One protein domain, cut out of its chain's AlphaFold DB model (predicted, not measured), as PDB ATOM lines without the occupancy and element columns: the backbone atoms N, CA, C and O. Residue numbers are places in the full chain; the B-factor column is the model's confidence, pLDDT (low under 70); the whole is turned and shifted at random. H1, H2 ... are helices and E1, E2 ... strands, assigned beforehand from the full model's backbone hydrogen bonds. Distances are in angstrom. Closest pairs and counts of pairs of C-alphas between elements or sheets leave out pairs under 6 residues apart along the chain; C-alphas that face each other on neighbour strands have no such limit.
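AT A GLANCE: This is residues 10 to 85 of the 119 residues of an uncharacterized protein of archaeon (UniProt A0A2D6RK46). A narrow, twisted wall of three antiparallel strands, E1, E2 and E3, runs along the longest axis, with four small helices scattered round it. H3 packs on one face, H1 lies off the E3 side, H4 off the E1 side, and H2 lies past the end of E1 in the loop that leads back towards E2; no helix touches another helix. The printed part has 76 residues, with four named helices and three named strands in the order H1, E1, H2, H3, E2, H4, E3, and the sheet's order is E1, E2, E3. The class is mixed, helices and strands. The whole is only just compact, close to loose, with a radius of gyration of the C-alphas of 13.4 A, and it is flat, spanning 39 by 34 by 18 A.

IN THESE COORDINATES: The inner strand E2, residues 56 to 62, is 20.4 A long from C-alpha 56 at (-45.405, 38.398, -6.761) to C-alpha 62. E1, residues 28 to 34, is 16.9 A long. E3, residues 78 to 83, is 16.4 A long and ends with C-alpha 83 at (-45.435, 34.322, -1.644). H1, residues 10 to 18, is 12.2 A long and begins with C-alpha 10 at (-42.232, 18.602, 9.754). H2 is residues 37 to 40, H3 residues 48 to 51 and H4 residues 66 to 69.

HOW THE PARTS SIT: E1 and E2 are antiparallel at 160 degrees; N 32 and O 58 are 3.0 A apart and N 58 and O 32 are 3.0 A apart, within hydrogen-bond range. E2 and E3 are antiparallel at 156 degrees, with N 81 and O 59 at 2.8 A. E1 and E3 are the edge strands, and the sheet is only just strongly twisted, its C-alphas lying up to 4.1 A off the best plane. H3 is on the sheet at a height of 7.6 A, over none of the strands; its closest C-alpha pair with E3 is Asp 51 and Val 82, 7.1 A apart. H4 only grazes the sheet with residues 66 to 69; the closest C-alphas of E1 and H4 are those of Glu 30 and Thr 69, 7.7 A apart. H1 only grazes the sheet with residues 15 to 18. H2 is not on the sheet, and H2 and H3 are only just apart, 8.1 A at the closest. In H1 every O i to N i+4 pair is within hydrogen-bond range; H2, H3 and H4 are too short for such a pair, and the one O i to N i+3 pair is within range in H2 and H3 but not in H4.

THE WHOLE: The C-alphas farthest apart, those of Asn 23 and Glu 41, are 39.5 A apart. The printed part has no cut and no long link. Mean pLDDT of the printed part is 90.7, and no printed residue is under 70.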
ATOM      1  N   GLU A  10     -43.451  19.067  10.431       96.56
ATOM      2  CA  GLU A  10     -42.232  18.602   9.754       96.56
ATOM      3  C   GLU A  10     -41.568  19.741   8.977       96.56
ATOM      4  O   GLU A  10     -40.351  19.907   9.036       96.56
ATOM      5  N   ILE A  11     -42.371  20.589   8.323       93.56
ATOM      6  CA  ILE A  11     -41.878  21.787   7.630       93.56
ATOM      7  C   ILE A  11     -41.270  22.766   8.636       93.56
ATOM      8  O   ILE A  11     -40.192  23.306   8.391       93.56
ATOM      9  N   VAL A  12     -41.915  22.963   9.794       94.62
ATOM     10  CA  VAL A  12     -41.355  23.804  10.864       94.62
ATOM     11  C   VAL A  12     -39.999  23.265  11.315       94.62
ATOM     12  O   VAL A  12     -39.049  24.038  11.425       94.62
ATOM     13  N   ALA A  13     -39.885  21.960  11.571       94.44
ATOM     14  CA  ALA A  13     -38.633  21.344  11.999       94.44
ATOM     15  C   ALA A  13     -37.532  21.483  10.934       94.44
ATOM     16  O   ALA A  13     -36.427  21.930  11.256       94.44
ATOM     17  N   ALA A  14     -37.847  21.185   9.671       93.06
ATOM     18  CA  ALA A  14     -36.914  21.292   8.553       93.06
ATOM     19  C   ALA A  14     -36.430  22.735   8.341       93.06
ATOM     20  O   ALA A  14     -35.228  22.975   8.224       93.06
ATOM     21  N   LEU A  15     -37.342  23.713   8.369       91.88
ATOM     22  CA  LEU A  15     -36.994  25.127   8.223       91.88
ATOM     23  C   LEU A  15     -36.132  25.614   9.394       91.88
ATOM     24  O   LEU A  15     -35.125  26.288   9.183       91.88
ATOM     25  N   ARG A  16     -36.470  25.228  10.632       93.38
ATOM     26  CA  ARG A  16     -35.658  25.552  11.816       93.38
ATOM     27  C   ARG A  16     -34.242  25.010  11.688       93.38
ATOM     28  O   ARG A  16     -33.300  25.758  11.925       93.38
ATOM     29  N   GLN A  17     -34.097  23.747  11.290       93.56
ATOM     30  CA  GLN A  17     -32.792  23.130  11.075       93.56
ATOM     31  C   GLN A  17     -32.005  23.860   9.979       93.56
ATOM     32  O   GLN A  17     -30.817  24.144  10.151       93.56
ATOM     33  N   TYR A  18     -32.665  24.213   8.873       92.38
ATOM     34  CA  TYR A  18     -32.034  24.928   7.765       92.38
ATOM     35  C   TYR A  18     -31.516  26.308   8.190       92.38
ATOM     36  O   TYR A  18     -30.367  26.651   7.915       92.38
ATOM     37  N   MET A  19     -32.319  27.061   8.944       93.38
ATOM     38  CA  MET A  19     -31.969  28.396   9.445       93.38
ATOM     39  C   MET A  19     -30.908  28.389  10.561       93.38
ATOM     40  O   MET A  19     -30.510  29.454  11.030       93.38
ATOM     41  N   THR A  20     -30.435  27.216  10.998       94.19
ATOM     42  CA  THR A  20     -29.326  27.063  11.963       94.19
ATOM     43  C   THR A  20     -28.023  26.564  11.337       94.19
ATOM     44  O   THR A  20     -27.081  26.253  12.061       94.19
ATOM     45  N   LYS A  21     -27.942  26.479  10.002       94.06
ATOM     46  CA  LYS A  21     -26.735  26.007   9.297       94.06
ATOM     47  C   LYS A  21     -25.480  26.832   9.606       94.06
ATOM     48  O   LYS A  21     -24.383  26.281   9.607       94.06
ATOM     49  N   ASP A  22     -25.640  28.129   9.858       96.00
ATOM     50  CA  ASP A  22     -24.584  29.033  10.314       96.00
ATOM     51  C   ASP A  22     -25.171  30.294  10.974       96.00
ATOM     52  O   ASP A  22     -26.388  30.438  11.110       96.00
ATOM     53  N   ASN A  23     -24.293  31.216  11.381       95.75
ATOM     54  CA  ASN A  23     -24.649  32.441  12.101       95.75
ATOM     55  C   ASN A  23     -25.535  33.410  11.300       95.75
ATOM     56  O   ASN A  23     -26.196  34.256  11.900       95.75
ATOM     57  N   ASN A  24     -25.527  33.319   9.969       96.19
ATOM     58  CA  ASN A  24     -26.276  34.191   9.070       96.19
ATOM     59  C   ASN A  24     -27.443  33.473   8.369       96.19
ATOM     60  O   ASN A  24     -28.255  34.138   7.734       96.19
ATOM     61  N   ALA A  25     -27.586  32.154   8.524       95.44
ATOM     62  CA  ALA A  25     -28.620  31.340   7.873       95.44
ATOM     63  C   ALA A  25     -30.067  31.722   8.246       95.44
ATOM     64  O   ALA A  25     -31.017  31.270   7.612       95.44
ATOM     65  N   ASN A  26     -30.251  32.549   9.277       94.56
ATOM     66  CA  ASN A  26     -31.547  33.069   9.711       94.56
ATOM     67  C   ASN A  26     -31.788  34.545   9.336       94.56
ATOM     68  O   ASN A  26     -32.777  35.135   9.787       94.56
ATOM     69  N   ARG A  27     -30.884  35.157   8.567       94.19
ATOM     70  CA  ARG A  27     -31.001  36.535   8.078       94.19
ATOM     71  C   ARG A  27     -31.669  36.530   6.712       94.19
ATOM     72  O   ARG A  27     -31.442  35.613   5.937       94.19
ATOM     73  N   ILE A  28     -32.469  37.555   6.429       92.94
ATOM     74  CA  ILE A  28     -32.945  37.802   5.065       92.94
ATOM     75  C   ILE A  28     -31.748  38.307   4.262       92.94
ATOM     76  O   ILE A  28     -31.119  39.290   4.665       92.94
ATOM     77  N   GLY A  29     -31.412  37.576   3.206       93.31
ATOM     78  CA  GLY A  29     -30.334  37.902   2.281       93.31
ATOM     79  C   GLY A  29     -30.852  38.580   1.020       93.31
ATOM     80  O   GLY A  29     -30.238  39.532   0.553       93.31
ATOM     81  N   GLU A  30     -32.023  38.156   0.546       92.88
ATOM     82  CA  GLU A  30     -32.635  38.651  -0.684       92.88
ATOM     83  C   GLU A  30     -34.097  39.036  -0.461       92.88
ATOM     84  O   GLU A  30     -34.835  38.381   0.286       92.88
ATOM     85  N   TRP A  31     -34.505  40.098  -1.147       90.50
ATOM     86  CA  TRP A  31     -35.885  40.527  -1.310       90.50
ATOM     87  C   TRP A  31     -36.088  40.867  -2.783       90.50
ATOM     88  O   TRP A  31     -35.344  41.692  -3.320       90.50
ATOM     89  N   ALA A  32     -37.063  40.242  -3.437       88.25
ATOM     90  CA  ALA A  32     -37.240  40.393  -4.873       88.25
ATOM     91  C   ALA A  32     -38.703  40.260  -5.311       88.25
ATOM     92  O   ALA A  32     -39.540  39.635  -4.655       88.25
ATOM     93  N   ILE A  33     -39.010  40.895  -6.443       87.31
ATOM     94  CA  ILE A  33     -40.330  40.877  -7.067       87.31
ATOM     95  C   ILE A  33     -40.227  40.087  -8.372       87.31
ATOM     96  O   ILE A  33     -39.512  40.488  -9.291       87.31
ATOM     97  N   GLY A  34     -40.987  39.000  -8.478       87.00
ATOM     98  CA  GLY A  34     -41.156  38.284  -9.738       87.00
ATOM     99  C   GLY A  34     -42.013  39.100 -10.705       87.00
ATOM    100  O   GLY A  34     -43.044  39.658 -10.319       87.00
ATOM    101  N   THR A  35     -41.590  39.210 -11.965       85.19
ATOM    102  CA  THR A  35     -42.231  40.052 -12.998       85.19
ATOM    103  C   THR A  35     -42.718  39.258 -14.211       85.19
ATOM    104  O   THR A  35     -43.257  39.850 -15.146       85.19
ATOM    105  N   ASN A  36     -42.510  37.939 -14.252       88.06
ATOM    106  CA  ASN A  36     -42.758  37.148 -15.453       88.06
ATOM    107  C   ASN A  36     -44.240  36.773 -15.593       88.06
ATOM    108  O   ASN A  36     -44.678  35.719 -15.135       88.06
ATOM    109  N   ILE A  37     -45.006  37.641 -16.251       84.38
ATOM    110  CA  ILE A  37     -46.453  37.478 -16.442       84.38
ATOM    111  C   ILE A  37     -46.842  36.221 -17.229       84.38
ATOM    112  O   ILE A  37     -47.940  35.712 -17.018       84.38
ATOM    113  N   ASP A  38     -45.945  35.672 -18.050       87.19
ATOM    114  CA  ASP A  38     -46.230  34.464 -18.831       87.19
ATOM    115  C   ASP A  38     -46.433  33.244 -17.920       87.19
ATOM    116  O   ASP A  38     -47.152  32.313 -18.270       87.19
ATOM    117  N   LEU A  39     -45.865  33.257 -16.707       85.75
ATOM    118  CA  LEU A  39     -46.037  32.180 -15.729       85.75
ATOM    119  C   LEU A  39     -47.431  32.153 -15.090       85.75
ATOM    120  O   LEU A  39     -47.799  31.141 -14.494       85.75
ATOM    121  N   VAL A  40     -48.227  33.220 -15.218       83.38
ATOM    122  CA  VAL A  40     -49.572  33.300 -14.619       83.38
ATOM    123  C   VAL A  40     -50.498  32.225 -15.180       83.38
ATOM    124  O   VAL A  40     -51.257  31.625 -14.420       83.38
ATOM    125  N   GLU A  41     -50.407  31.936 -16.479       84.44
ATOM    126  CA  GLU A  41     -51.233  30.908 -17.125       84.44
ATOM    127  C   GLU A  41     -50.849  29.485 -16.694       84.44
ATOM    128  O   GLU A  41     -51.697  28.592 -16.669       84.44
ATOM    129  N   PHE A  42     -49.589  29.271 -16.303       84.31
ATOM    130  CA  PHE A  42     -49.061  27.956 -15.928       84.31
ATOM    131  C   PHE A  42     -49.117  27.683 -14.418       84.31
ATOM    132  O   PHE A  42     -49.125  26.522 -13.999       84.31
ATOM    133  N   GLY A  43     -49.180  28.727 -13.592       83.06
ATOM    134  CA  GLY A  43     -49.110  28.600 -12.139       83.06
ATOM    135  C   GLY A  43     -47.722  28.168 -11.646       83.06
ATOM    136  O   GLY A  43     -46.720  28.300 -12.344       83.06
ATOM    137  N   PHE A  44     -47.655  27.666 -10.407       85.31
ATOM    138  CA  PHE A  44     -46.391  27.223  -9.806       85.31
ATOM    139  C   PHE A  44     -46.012  25.841 -10.336       85.31
ATOM    140  O   PHE A  44     -46.738  24.858 -10.165       85.31
ATOM    141  N   SER A  45     -44.837  25.782 -10.944       87.25
ATOM    142  CA  SER A  45     -44.260  24.613 -11.594       87.25
ATOM    143  C   SER A  45     -43.644  23.611 -10.614       87.25
ATOM    144  O   SER A  45     -43.354  22.479 -11.007       87.25
ATOM    145  N   LYS A  46     -43.451  24.002  -9.342       86.50
ATOM    146  CA  LYS A  46     -42.638  23.293  -8.334       86.50
ATOM    147  C   LYS A  46     -41.147  23.269  -8.675       86.50
ATOM    148  O   LYS A  46     -40.387  22.503  -8.083       86.50
ATOM    149  N   ASN A  47     -40.728  24.096  -9.624       89.50
ATOM    150  CA  ASN A  47     -39.337  24.384  -9.897       89.50
ATOM    151  C   ASN A  47     -39.045  25.779  -9.348       89.50
ATOM    152  O   ASN A  47     -39.521  26.766  -9.902       89.50
ATOM    153  N   MET A  48     -38.254  25.853  -8.278       91.06
ATOM    154  CA  MET A  48     -37.966  27.121  -7.601       91.06
ATOM    155  C   MET A  48     -37.410  28.192  -8.549       91.06
ATOM    156  O   MET A  48     -37.873  29.324  -8.498       91.06
ATOM    157  N   LEU A  49     -36.547  27.812  -9.501       90.81
ATOM    158  CA  LEU A  49     -35.950  28.728 -10.485       90.81
ATOM    159  C   LEU A  49     -36.986  29.388 -11.418       90.81
ATOM    160  O   LEU A  49     -36.699  30.388 -12.080       90.81
ATOM    161  N   GLN A  50     -38.167  28.788 -11.565       91.81
ATOM    162  CA  GLN A  50     -39.273  29.380 -12.320       91.81
ATOM    163  C   GLN A  50     -40.275  30.043 -11.381       91.81
ATOM    164  O   GLN A  50     -40.741  31.142 -11.664       91.81
ATOM    165  N   ASP A  51     -40.569  29.407 -10.251       90.62
ATOM    166  CA  ASP A  51     -41.571  29.883  -9.303       90.62
ATOM    167  C   ASP A  51     -41.163  31.225  -8.663       90.62
ATOM    168  O   ASP A  51     -42.033  32.055  -8.417       90.62
ATOM    169  N   GLU A  52     -39.865  31.502  -8.482       91.19
ATOM    170  CA  GLU A  52     -39.352  32.808  -8.015       91.19
ATOM    171  C   GLU A  52     -39.650  33.963  -8.992       91.19
ATOM    172  O   GLU A  52     -39.769  35.121  -8.604       91.19
ATOM    173  N   LYS A  53     -39.818  33.661 -10.284       90.06
ATOM    174  CA  LYS A  53     -40.085  34.667 -11.325       90.06
ATOM    175  C   LYS A  53     -41.570  34.975 -11.458       90.06
ATOM    176  O   LYS A  53     -41.925  35.936 -12.147       90.06
ATOM    177  N   TYR A  54     -42.429  34.162 -10.843       88.38
ATOM    178  CA  TYR A  54     -43.875  34.318 -10.903       88.38
ATOM    179  C   TYR A  54     -44.294  35.694 -10.349       88.38
ATOM    180  O   TYR A  54     -43.750  36.113  -9.326       88.38
ATOM    181  N   PRO A  55     -45.275  36.398 -10.954       85.69
ATOM    182  CA  PRO A  55     -45.692  37.718 -10.496       85.69
ATOM    183  C   PRO A  55     -46.088  37.740  -9.019       85.69
ATOM    184  O   PRO A  55     -47.088  37.142  -8.612       85.69
ATOM    185  N   GLY A  56     -45.292  38.435  -8.211       84.62
ATOM    186  CA  GLY A  56     -45.405  38.398  -6.761       84.62
ATOM    187  C   GLY A  56     -44.093  38.770  -6.088       84.62
ATOM    188  O   GLY A  56     -43.330  39.577  -6.603       84.62
ATOM    189  N   HIS A  57     -43.854  38.191  -4.918       86.31
ATOM    190  CA  HIS A  57     -42.717  38.516  -4.068       86.31
ATOM    191  C   HIS A  57     -42.100  37.232  -3.528       86.31
ATOM    192  O   HIS A  57     -42.825  36.338  -3.076       86.31
ATOM    193  N   HIS A  58     -40.776  37.170  -3.520       91.88
ATOM    194  CA  HIS A  58     -40.030  36.148  -2.805       91.88
ATOM    195  C   HIS A  58     -38.950  36.772  -1.929       91.88
ATOM    196  O   HIS A  58     -38.482  37.890  -2.148       91.88
ATOM    197  N   VAL A  59     -38.586  36.023  -0.895       92.31
ATOM    198  CA  VAL A  59     -37.479  36.350   0.002       92.31
ATOM    199  C   VAL A  59     -36.570  35.148   0.136       92.31
ATOM    200  O   VAL A  59     -37.064  34.022   0.227       92.31
ATOM    201  N   ALA A  60     -35.268  35.391   0.241       93.69
ATOM    202  CA  ALA A  60     -34.305  34.352   0.574       93.69
ATOM    203  C   ALA A  60     -33.733  34.569   1.975       93.69
ATOM    204  O   ALA A  60     -33.405  35.694   2.374       93.69
ATOM    205  N   VAL A  61     -33.587  33.481   2.734       94.06
ATOM    206  CA  VAL A  61     -32.771  33.473   3.958       94.06
ATOM    207  C   VAL A  61     -31.375  32.936   3.675       94.06
ATOM    208  O   VAL A  61     -31.213  31.972   2.927       94.06
ATOM    209  N   GLY A  62     -30.377  33.510   4.343       95.62
ATOM    210  CA  GLY A  62     -28.979  33.136   4.188       95.62
ATOM    211  C   GLY A  62     -28.257  34.022   3.180       95.62
ATOM    212  O   GLY A  62     -28.274  35.235   3.331       95.62
ATOM    213  N   GLU A  63     -27.541  33.418   2.239       96.06
ATOM    214  CA  GLU A  63     -26.585  34.070   1.350       96.06
ATOM    215  C   GLU A  63     -27.276  35.225   0.610       96.06
ATOM    216  O   GLU A  63     -28.361  35.014   0.063       96.06
ATOM    217  N   PRO A  64     -26.718  36.447   0.691       95.06
ATOM    218  CA  PRO A  64     -27.425  37.651   0.283       95.06
ATOM    219  C   PRO A  64     -27.216  38.068  -1.172       95.06
ATOM    220  O   PRO A  64     -27.494  39.222  -1.464       95.06
ATOM    221  N   CYS A  65     -26.680  37.229  -2.054       89.62
ATOM    222  CA  CYS A  65     -26.280  37.616  -3.408       89.62
ATOM    223  C   CYS A  65     -25.415  38.887  -3.335       89.62
ATOM    224  O   CYS A  65     -25.830  39.992  -3.690       89.62
ATOM    225  N   ALA A  66     -24.257  38.770  -2.672       88.81
ATOM    226  CA  ALA A  66     -23.480  39.929  -2.219       88.81
ATOM    227  C   ALA A  66     -23.064  40.888  -3.352       88.81
ATOM    228  O   ALA A  66     -22.909  42.087  -3.095       88.81
ATOM    229  N   ASP A  67     -22.918  40.380  -4.577       89.00
ATOM    230  CA  ASP A  67     -22.588  41.168  -5.768       89.00
ATOM    231  C   ASP A  67     -23.750  42.097  -6.177       89.00
ATOM    232  O   ASP A  67     -23.523  43.222  -6.626       89.00
ATOM    233  N   GLU A  68     -24.993  41.673  -5.953       87.69
ATOM    234  CA  GLU A  68     -26.219  42.410  -6.255       87.69
ATOM    235  C   GLU A  68     -26.666  43.305  -5.092       87.69
ATOM    236  O   GLU A  68     -27.111  44.435  -5.308       87.69
ATOM    237  N   THR A  69     -26.558  42.825  -3.850       84.69
ATOM    238  CA  THR A  69     -27.084  43.533  -2.665       84.69
ATOM    239  C   THR A  69     -26.055  44.410  -1.954       84.69
ATOM    240  O   THR A  69     -26.423  45.259  -1.138       84.69
ATOM    241  N   GLY A  70     -24.758  44.215  -2.213       90.19
ATOM    242  CA  GLY A  70     -23.666  44.909  -1.520       90.19
ATOM    243  C   GLY A  70     -23.456  44.463  -0.066       90.19
ATOM    244  O   GLY A  70     -22.777  45.143   0.716       90.19
ATOM    245  N   ALA A  71     -24.046  43.335   0.334       92.81
ATOM    246  CA  ALA A  71     -23.900  42.784   1.671       92.81
ATOM    247  C   ALA A  71     -22.447  42.356   1.970       92.81
ATOM    248  O   ALA A  71     -21.762  41.748   1.158       92.81
ATOM    249  N   ARG A  72     -21.971  42.634   3.192       95.75
ATOM    250  CA  ARG A  72     -20.597  42.303   3.645       95.75
ATOM    251  C   ARG A  72     -20.511  41.024   4.481       95.75
ATOM    252  O   ARG A  72     -19.648  40.896   5.347       95.75
ATOM    253  N   TRP A  73     -21.463  40.121   4.309       95.06
ATOM    254  CA  TRP A  73     -21.578  38.901   5.097       95.06
ATOM    255  C   TRP A  73     -21.989  37.745   4.195       95.06
ATOM    256  O   TRP A  73     -22.636  37.951   3.179       95.06
ATOM    257  N   THR A  74     -21.608  36.532   4.581       96.06
ATOM    258  CA  THR A  74     -21.855  35.318   3.798       96.06
ATOM    259  C   THR A  74     -22.632  34.303   4.624       96.06
ATOM    260  O   THR A  74     -22.552  34.294   5.859       96.06
ATOM    261  N   SER A  75     -23.340  33.402   3.952       96.00
ATOM    262  CA  SER A  75     -23.962  32.225   4.562       96.00
ATOM    263  C   SER A  75     -23.789  31.022   3.635       96.00
ATOM    264  O   SER A  75     -23.601  31.173   2.433       96.00
ATOM    265  N   LYS A  76     -23.814  29.817   4.203       95.00
ATOM    266  CA  LYS A  76     -23.860  28.539   3.479       95.00
ATOM    267  C   LYS A  76     -25.297  28.103   3.183       95.00
ATOM    268  O   LYS A  76     -25.511  27.103   2.500       95.00
ATOM    269  N   ALA A  77     -26.276  28.772   3.784       94.62
ATOM    270  CA  ALA A  77     -27.684  28.606   3.476       94.62
ATOM    271  C   ALA A  77     -28.071  29.598   2.379       94.62
ATOM    272  O   ALA A  77     -27.608  30.723   2.411       94.62
ATOM    273  N   HIS A  78     -28.933  29.192   1.459       94.69
ATOM    274  CA  HIS A  78     -29.709  30.079   0.592       94.69
ATOM    275  C   HIS A  78     -31.028  29.345   0.340       94.69
ATOM    276  O   HIS A  78     -31.007  28.160  -0.009       94.69
ATOM    277  N   MET A  79     -32.157  29.939   0.706       93.81
ATOM    278  CA  MET A  79     -33.469  29.301   0.577       93.81
ATOM    279  C   MET A  79     -34.525  30.339   0.261       93.81
ATOM    280  O   MET A  79     -34.888  31.134   1.131       93.81
ATOM    281  N   ASP A  80     -35.044  30.234  -0.953       94.19
ATOM    282  CA  ASP A  80     -36.120  31.057  -1.471       94.19
ATOM    283  C   ASP A  80     -37.476  30.623  -0.927       94.19
ATOM    284  O   ASP A  80     -37.805  29.436  -0.821       94.19
ATOM    285  N   MET A  81     -38.292  31.615  -0.600       91.69
ATOM    286  CA  MET A  81     -39.673  31.454  -0.175       91.69
ATOM    287  C   MET A  81     -40.545  32.383  -1.007       91.69
ATOM    288  O   MET A  81     -40.506  33.603  -0.847       91.69
ATOM    289  N   VAL A  82     -41.356  31.791  -1.881       90.94
ATOM    290  CA  VAL A  82     -42.249  32.527  -2.781       90.94
ATOM    291  C   VAL A  82     -43.612  32.729  -2.121       90.94
ATOM    292  O   VAL A  82     -44.244  31.781  -1.646       90.94
ATOM    293  N   MET A  83     -44.098  33.968  -2.111       85.62
ATOM    294  CA  MET A  83     -45.435  34.322  -1.644       85.62
ATOM    295  C   MET A  83     -46.415  34.422  -2.807       85.62
ATOM    296  O   MET A  83     -46.160  35.056  -3.827       85.62
ATOM    297  N   ARG A  84     -47.598  33.833  -2.619       76.75
ATOM    298  CA  ARG A  84     -48.708  33.952  -3.569       76.75
ATOM    299  C   ARG A  84     -49.597  35.122  -3.180       76.75
ATOM    300  O   ARG A  84     -50.000  35.207  -2.024       76.75
ATOM    301  N   LYS A  85     -49.960  35.947  -4.167       76.12
ATOM    302  CA  LYS A  85     -50.880  37.092  -4.017       76.12
ATOM    303  C   LYS A  85     -50.500  38.037  -2.859       76.12
ATOM    304  O   LYS A  85     -51.349  38.323  -2.013       76.12
TER     305      LYS A  85